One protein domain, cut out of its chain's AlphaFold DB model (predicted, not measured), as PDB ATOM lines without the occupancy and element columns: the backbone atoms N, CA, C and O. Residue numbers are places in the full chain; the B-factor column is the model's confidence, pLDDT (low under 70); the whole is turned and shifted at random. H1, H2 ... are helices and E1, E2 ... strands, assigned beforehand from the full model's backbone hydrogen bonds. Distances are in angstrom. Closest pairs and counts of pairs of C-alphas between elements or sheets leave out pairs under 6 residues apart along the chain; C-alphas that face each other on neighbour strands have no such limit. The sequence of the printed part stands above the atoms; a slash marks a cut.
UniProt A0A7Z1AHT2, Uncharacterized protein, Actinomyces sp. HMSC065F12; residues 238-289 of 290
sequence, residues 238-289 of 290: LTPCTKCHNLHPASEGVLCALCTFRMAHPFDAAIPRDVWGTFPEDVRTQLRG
ATOM      1  N   LEU A 238      38.722 -40.311 -21.948       82.56
ATOM      2  CA  LEU A 238      39.244 -41.506 -21.294       82.56
ATOM      3  C   LEU A 238      40.170 -42.255 -22.250       82.56
ATOM      4  O   LEU A 238      39.758 -42.702 -23.319       82.56
ATOM      5  N   THR A 239      41.410 -42.481 -21.824       83.75
ATOM      6  CA  THR A 239      42.381 -43.297 -22.560       83.75
ATOM      7  C   THR A 239      42.708 -44.580 -21.797       83.75
ATOM      8  O   THR A 239      42.722 -44.577 -20.563       83.75
ATOM      9  N   PRO A 240      42.976 -45.705 -22.485       86.00
ATOM     10  CA  PRO A 240      43.390 -46.932 -21.820       86.00
ATOM     11  C   PRO A 240      44.839 -46.825 -21.333       86.00
ATOM     12  O   PRO A 240      45.751 -46.513 -22.100       86.00
ATOM     13  N   CYS A 241      45.071 -47.170 -20.068       87.31
ATOM     14  CA  CYS A 241      46.413 -47.272 -19.507       87.31
ATOM     15  C   CYS A 241      47.227 -48.331 -20.263       87.31
ATOM     16  O   CYS A 241      46.803 -49.479 -20.405       87.31
ATOM     17  N   THR A 242      48.445 -47.999 -20.680       90.31
ATOM     18  CA  THR A 242      49.297 -48.937 -21.443       90.31
ATOM     19  C   THR A 242      49.768 -50.163 -20.653       90.31
ATOM     20  O   THR A 242      50.177 -51.149 -21.259       90.31
ATOM     21  N   LYS A 243      49.703 -50.130 -19.311       87.25
ATOM     22  CA  LYS A 243      50.157 -51.227 -18.437       87.25
ATOM     23  C   LYS A 243      49.033 -52.143 -17.952       87.25
ATOM     24  O   LYS A 243      49.217 -53.354 -17.935       87.25
ATOM     25  N   CYS A 244      47.914 -51.581 -17.493       85.38
ATOM     26  CA  CYS A 244      46.799 -52.359 -16.933       85.38
ATOM     27  C   CYS A 244      45.520 -52.304 -17.771       85.38
ATOM     28  O   CYS A 244      44.550 -52.957 -17.408       85.38
ATOM     29  N   HIS A 245      45.503 -51.523 -18.853       85.06
ATOM     30  CA  HIS A 245      44.358 -51.326 -19.745       85.06
ATOM     31  C   HIS A 245      43.092 -50.734 -19.104       85.06
ATOM     32  O   HIS A 245      42.100 -50.556 -19.805       85.06
ATOM     33  N   ASN A 246      43.125 -50.345 -17.823       82.12
ATOM     34  CA  ASN A 246      42.038 -49.570 -17.221       82.12
ATOM     35  C   ASN A 246      41.915 -48.205 -17.907       82.12
ATOM     36  O   ASN A 246      42.926 -47.550 -18.176       82.12
ATOM     37  N   LEU A 247      40.673 -47.783 -18.146       81.31
ATOM     38  CA  LEU A 247      40.353 -46.441 -18.621       81.31
ATOM     39  C   LEU A 247      40.624 -45.427 -17.510       81.31
ATOM     40  O   LEU A 247      40.268 -45.663 -16.356       81.31
ATOM     41  N   HIS A 248      41.268 -44.322 -17.863       82.25
ATOM     42  CA  HIS A 248      41.563 -43.223 -16.950       82.25
ATOM     43  C   HIS A 248      41.578 -41.892 -17.721       82.25
ATOM     44  O   HIS A 248      41.680 -41.918 -18.953       82.25
ATOM     45  N   PRO A 249      41.460 -40.739 -17.040       84.06
ATOM     46  CA  PRO A 249      41.480 -39.442 -17.707       84.06
ATOM     47  C   PRO A 249      42.765 -39.253 -18.523       84.06
ATOM     48  O   PRO A 249      43.867 -39.426 -17.999       84.06
ATOM     49  N   ALA A 250      42.637 -38.830 -19.783       82.75
ATOM     50  CA  ALA A 250      43.757 -38.576 -20.692       82.75
ATOM     51  C   ALA A 250      44.743 -37.529 -20.140       82.75
ATOM     52  O   ALA A 250      45.930 -37.539 -20.466       82.75
ATOM     53  N   SER A 251      44.269 -36.651 -19.247       81.56
ATOM     54  CA  SER A 251      45.088 -35.680 -18.514       81.56
ATOM     55  C   SER A 251      46.142 -36.320 -17.599       81.56
ATOM     56  O   SER A 251      47.130 -35.663 -17.276       81.56
ATOM     57  N   GLU A 252      45.985 -37.589 -17.209       80.75
ATOM     58  CA  GLU A 252      46.983 -38.342 -16.434       80.75
ATOM     59  C   GLU A 252      48.118 -38.916 -17.308       80.75
ATOM     60  O   GLU A 252      49.122 -39.407 -16.786       80.75
ATOM     61  N   GLY A 253      47.995 -38.843 -18.637       83.75
ATOM     62  CA  GLY A 253      49.000 -39.309 -19.589       83.75
ATOM     63  C   GLY A 253      48.852 -40.783 -19.981       83.75
ATOM     64  O   GLY A 253      47.756 -41.290 -20.165       83.75
ATOM     65  N   VAL A 254      49.977 -41.480 -20.178       87.25
ATOM     66  CA  VAL A 254      50.029 -42.829 -20.799       87.25
ATOM     67  C   VAL A 254      49.745 -43.974 -19.803       87.25
ATOM     68  O   VAL A 254      49.527 -45.132 -20.184       87.25
ATOM     69  N   LEU A 255      49.798 -43.666 -18.507       85.62
ATOM     70  CA  LEU A 255      49.600 -44.600 -17.406       85.62
ATOM     71  C   LEU A 255      48.627 -43.993 -16.403       85.62
ATOM     72  O   LEU A 255      48.764 -42.824 -16.049       85.62
ATOM     73  N   CYS A 256      47.703 -44.804 -15.891       85.25
ATOM     74  CA  CYS A 256      46.808 -44.359 -14.826       85.25
ATOM     75  C   CYS A 256      47.585 -44.004 -13.553       85.25
ATOM     76  O   CYS A 256      48.653 -44.575 -13.291       85.25
ATOM     77  N   ALA A 257      47.020 -43.122 -12.725       83.12
ATOM     78  CA  ALA A 257      47.633 -42.650 -11.480       83.12
ATOM     79  C   ALA A 257      48.207 -43.785 -10.605       83.12
ATOM     80  O   ALA A 257      49.312 -43.678 -10.066       83.12
ATOM     81  N   LEU A 258      47.508 -44.923 -10.530       83.19
ATOM     82  CA  LEU A 258      47.956 -46.100  -9.786       83.19
ATOM     83  C   LEU A 258      49.181 -46.785 -10.417       83.19
ATOM     84  O   LEU A 258      50.102 -47.190  -9.706       83.19
ATOM     85  N   CYS A 259      49.211 -46.941 -11.744       83.69
ATOM     86  CA  CYS A 259      50.362 -47.529 -12.433       83.69
ATOM     87  C   CYS A 259      51.584 -46.615 -12.346       83.69
ATOM     88  O   CYS A 259      52.685 -47.115 -12.112       83.69
ATOM     89  N   THR A 260      51.383 -45.303 -12.470       85.88
ATOM     90  CA  THR A 260      52.424 -44.286 -12.278       85.88
ATOM     91  C   THR A 260      53.003 -44.363 -10.866       85.88
ATOM     92  O   THR A 260      54.220 -44.473 -10.713       85.88
ATOM     93  N   PHE A 261      52.151 -44.442  -9.837       82.62
ATOM     94  CA  PHE A 261      52.591 -44.608  -8.451       82.62
ATOM     95  C   PHE A 261      53.388 -45.905  -8.241       82.62
ATOM     96  O   PHE A 261      54.497 -45.869  -7.720       82.62
ATOM     97  N   ARG A 262      52.887 -47.053  -8.717       83.06
ATOM     98  CA  ARG A 262      53.587 -48.347  -8.573       83.06
ATOM     99  C   ARG A 262      54.916 -48.415  -9.327       83.06
ATOM    100  O   ARG A 262      55.758 -49.234  -8.977       83.06
ATOM    101  N   MET A 263      55.111 -47.613 -10.375       83.19
ATOM    102  CA  MET A 263      56.422 -47.501 -11.029       83.19
ATOM    103  C   MET A 263      57.393 -46.624 -10.240       83.19
ATOM    104  O   MET A 263      58.574 -46.951 -10.189       83.19
ATOM    105  N   ALA A 264      56.910 -45.540  -9.629       82.50
ATOM    106  CA  ALA A 264      57.720 -44.697  -8.752       82.50
ATOM    107  C   ALA A 264      58.077 -45.407  -7.429       82.50
ATOM    108  O   ALA A 264      59.139 -45.157  -6.865       82.50
ATOM    109  N   HIS A 265      57.225 -46.338  -6.985       79.81
ATOM    110  CA  HIS A 265      57.334 -47.068  -5.720       79.81
ATOM    111  C   HIS A 265      57.272 -48.599  -5.923       79.81
ATOM    112  O   HIS A 265      56.305 -49.246  -5.521       79.81
ATOM    113  N   PRO A 266      58.283 -49.217  -6.565       71.94
ATOM    114  CA  PRO A 266      58.226 -50.622  -6.986       71.94
ATOM    115  C   PRO A 266      58.302 -51.641  -5.838       71.94
ATOM    116  O   PRO A 266      57.907 -52.792  -6.029       71.94
ATOM    117  N   PHE A 267      58.806 -51.242  -4.667       73.31
ATOM    118  CA  PHE A 267      58.970 -52.118  -3.499       73.31
ATOM    119  C   PHE A 267      57.916 -51.891  -2.406       73.31
ATOM    120  O   PHE A 267      57.874 -52.652  -1.440       73.31
ATOM    121  N   ASP A 268      57.044 -50.892  -2.567       66.62
ATOM    122  CA  ASP A 268      55.995 -50.602  -1.594       66.62
ATOM    123  C   ASP A 268      54.767 -51.472  -1.886       66.62
ATOM    124  O   ASP A 268      54.066 -51.312  -2.886       66.62
ATOM    125  N   ALA A 269      54.512 -52.439  -1.000       58.78
ATOM    126  CA  ALA A 269      53.395 -53.376  -1.128       58.78
ATOM    127  C   ALA A 269      52.031 -52.742  -0.792       58.78
ATOM    128  O   ALA A 269      50.996 -53.247  -1.223       58.78
ATOM    129  N   ALA A 270      52.029 -51.643  -0.032       66.19
ATOM    130  CA  ALA A 270      50.834 -50.930   0.394       66.19
ATOM    131  C   ALA A 270      50.971 -49.438   0.079       66.19
ATOM    132  O   ALA A 270      51.998 -48.826   0.365       66.19
ATOM    133  N   ILE A 271      49.918 -48.856  -0.490       69.06
ATOM    134  CA  ILE A 271      49.841 -47.420  -0.762       69.06
ATOM    135  C   ILE A 271      49.771 -46.671   0.585       69.06
ATOM    136  O   ILE A 271      48.844 -46.929   1.361       69.06
ATOM    137  N   PRO A 272      50.698 -45.740   0.877       70.50
ATOM    138  CA  PRO A 272      50.651 -44.923   2.090       70.50
ATOM    139  C   PRO A 272      49.355 -44.096   2.192       70.50
ATOM    140  O   PRO A 272      48.831 -43.615   1.186       70.50
ATOM    141  N   ARG A 273      48.806 -43.922   3.405       69.88
ATOM    142  CA  ARG A 273      47.502 -43.245   3.628       69.88
ATOM    143  C   ARG A 273      47.488 -41.774   3.198       69.88
ATOM    144  O   ARG A 273      46.437 -41.253   2.840       69.88
ATOM    145  N   ASP A 274      48.634 -41.119   3.258       72.19
ATOM    146  CA  ASP A 274      48.874 -39.752   2.802       72.19
ATOM    147  C   ASP A 274      48.806 -39.636   1.272       72.19
ATOM    148  O   ASP A 274      48.216 -38.686   0.761       72.19
ATOM    149  N   VAL A 275      49.295 -40.642   0.543       68.12
ATOM    150  CA  VAL A 275      49.180 -40.712  -0.924       68.12
ATOM    151  C   VAL A 275      47.807 -41.222  -1.355       68.12
ATOM    152  O   VAL A 275      47.279 -40.815  -2.383       68.12
ATOM    153  N   TRP A 276      47.156 -42.058  -0.547       69.94
ATOM    154  CA  TRP A 276      45.789 -42.493  -0.819       69.94
ATOM    155  C   TRP A 276      44.844 -41.310  -1.051       69.94
ATOM    156  O   TRP A 276      44.006 -41.365  -1.942       69.94
ATOM    157  N   GLY A 277      44.996 -40.227  -0.281       68.75
ATOM    158  CA  GLY A 277      44.181 -39.018  -0.404       68.75
ATOM    159  C   GLY A 277      44.369 -38.235  -1.708       68.75
ATOM    160  O   GLY A 277      43.500 -37.430  -2.029       68.75
ATOM    161  N   THR A 278      45.453 -38.470  -2.454       71.94
ATOM    162  CA  THR A 278      45.733 -37.779  -3.725       71.94
ATOM    163  C   THR A 278      45.156 -38.505  -4.937       71.94
ATOM    164  O   THR A 278      45.093 -37.916  -6.016       71.94
ATOM    165  N   PHE A 279      44.699 -39.754  -4.780       69.94
ATOM    166  CA  PHE A 279      44.060 -40.482  -5.869       69.94
ATOM    167  C   PHE A 279      42.629 -39.997  -6.136       69.94
ATOM    168  O   PHE A 279      41.875 -39.732  -5.188       69.94
ATOM    169  N   PRO A 280      42.219 -39.968  -7.417       69.38
ATOM    170  CA  PRO A 280      40.827 -39.809  -7.808       69.38
ATOM    171  C   PRO A 280      39.883 -40.760  -7.051       69.38
ATOM    172  O   PRO A 280      40.259 -41.853  -6.610       69.38
ATOM    173  N   GLU A 281      38.655 -40.308  -6.803       66.88
ATOM    174  CA  GLU A 281      37.691 -41.013  -5.947       66.88
ATOM    175  C   GLU A 281      37.245 -42.370  -6.507       66.88
ATOM    176  O   GLU A 281      37.078 -43.328  -5.752       66.88
ATOM    177  N   ASP A 282      37.159 -42.483  -7.824       63.12
ATOM    178  CA  ASP A 282      36.920 -43.707  -8.587       63.12
ATOM    179  C   ASP A 282      38.023 -44.755  -8.353       63.12
ATOM    180  O   ASP A 282      37.724 -45.907  -8.019       63.12
ATOM    181  N   VAL A 283      39.297 -44.353  -8.402       65.88
ATOM    182  CA  VAL A 283      40.445 -45.242  -8.141       65.88
ATOM    183  C   VAL A 283      40.464 -45.703  -6.681       65.88
ATOM    184  O   VAL A 283      40.660 -46.888  -6.396       65.88
ATOM    185  N   ARG A 284      40.194 -44.793  -5.735       70.50
ATOM    186  CA  ARG A 284      40.071 -45.129  -4.305       70.50
ATOM    187  C   ARG A 284      38.936 -46.123  -4.044       70.50
ATOM    188  O   ARG A 284      39.073 -46.993  -3.186       70.50
ATOM    189  N   THR A 285      37.828 -46.013  -4.770       64.19
ATOM    190  CA  THR A 285      36.658 -46.888  -4.600       64.19
ATOM    191  C   THR A 285      36.932 -48.305  -5.107       64.19
ATOM    192  O   THR A 285      36.592 -49.265  -4.420       64.19
ATOM    193  N   GLN A 286      37.632 -48.457  -6.236       61.19
ATOM    194  CA  GLN A 286      38.031 -49.773  -6.761       61.19
ATOM    195  C   GLN A 286      39.036 -50.503  -5.855       61.19
ATOM    196  O   GLN A 286      38.993 -51.725  -5.736       61.19
ATOM    197  N   LEU A 287      39.921 -49.764  -5.186       63.34
ATOM    198  CA  LEU A 287      40.949 -50.327  -4.306       63.34
ATOM    199  C   LEU A 287      40.450 -50.651  -2.884       63.34
ATOM    200  O   LEU A 287      41.128 -51.383  -2.171       63.34
ATOM    201  N   ARG A 288      39.276 -50.151  -2.459       56.12
ATOM    202  CA  ARG A 288      38.644 -50.514  -1.166       56.12
ATOM    203  C   ARG A 288      38.103 -51.951  -1.125       56.12
ATOM    204  O   ARG A 288      37.723 -52.406  -0.050       56.12
ATOM    205  N   GLY A 289      38.024 -52.629  -2.270       45.91
ATOM    206  CA  GLY A 289      37.545 -54.009  -2.400       45.91
ATOM    207  C   GLY A 289      38.634 -55.089  -2.349       45.91
ATOM    208  O   GLY A 289      38.327 -56.236  -2.665       45.91
TER     209      GLY A 289
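This is residues 238 to 289 of the 290 residues of an uncharacterized protein of Actinomyces sp. HMSC065F12 (UniProt A0A7Z1AHT2). A tiny two-strand hairpin, E1 and E2, makes one end of the domain, and from it the chain runs through helix H1 and then folds back through two shorter helices, H2 and H3, to come near H1 again. It is a loosely joined arrangement in which no named helix touches another, and residues 264 to 269, of which 264 belongs to H1, stick out. The printed part has 52 residues, with two named strands and three named helices in the order E1, E2, H1, H2, H3; the two-strand sheet is antiparallel. The class is mixed, helices and strands, with under half of the residues in named elements. The whole is compact, with a radius of gyration of the C-alphas of 10.8 A and spans of 26 by 22 by 19 A.

E1, residues 238 to 240, and E2, residues 247 to 249, form an antiparallel hairpin at 134 degrees; N 239 and O 248 are 2.9 A apart, within hydrogen-bond range. H1, residues 257 to 264, is apart from E1. H3, residues 281 to 287, is close to H1 but not clearly touching, at a steep tilt of 63 degrees, the same way; their closest C-alphas, of Leu 258 and Val 283, are 7.7 A apart. H2, residues 273 to 276, is close to H3 but not clearly touching; their closest C-alphas, of Trp 276 and Arg 284, are 7.2 A apart. H1 and H2 are apart. In H1 and H3 every O i to N i+4 pair is within hydrogen-bond range; H2 is too short for such a pair.

E1 begins at C-alpha 238, (39.244, -41.506, -21.294). H1 is 10.6 A long and begins at C-alpha 257, (47.633, -42.650, -11.480). H3 is 10.0 A long and ends at C-alpha 287, (40.949, -50.327, -4.306).

The C-alphas farthest apart, of Leu 238 and Phe 267, are 28.6 A apart. The printed part has no cut; the link from H2 to H3 is tight, and no link is long. Mean pLDDT of the printed part is 75.9, with 18 residues under 70, among them 279 to 283 and 285 to 289.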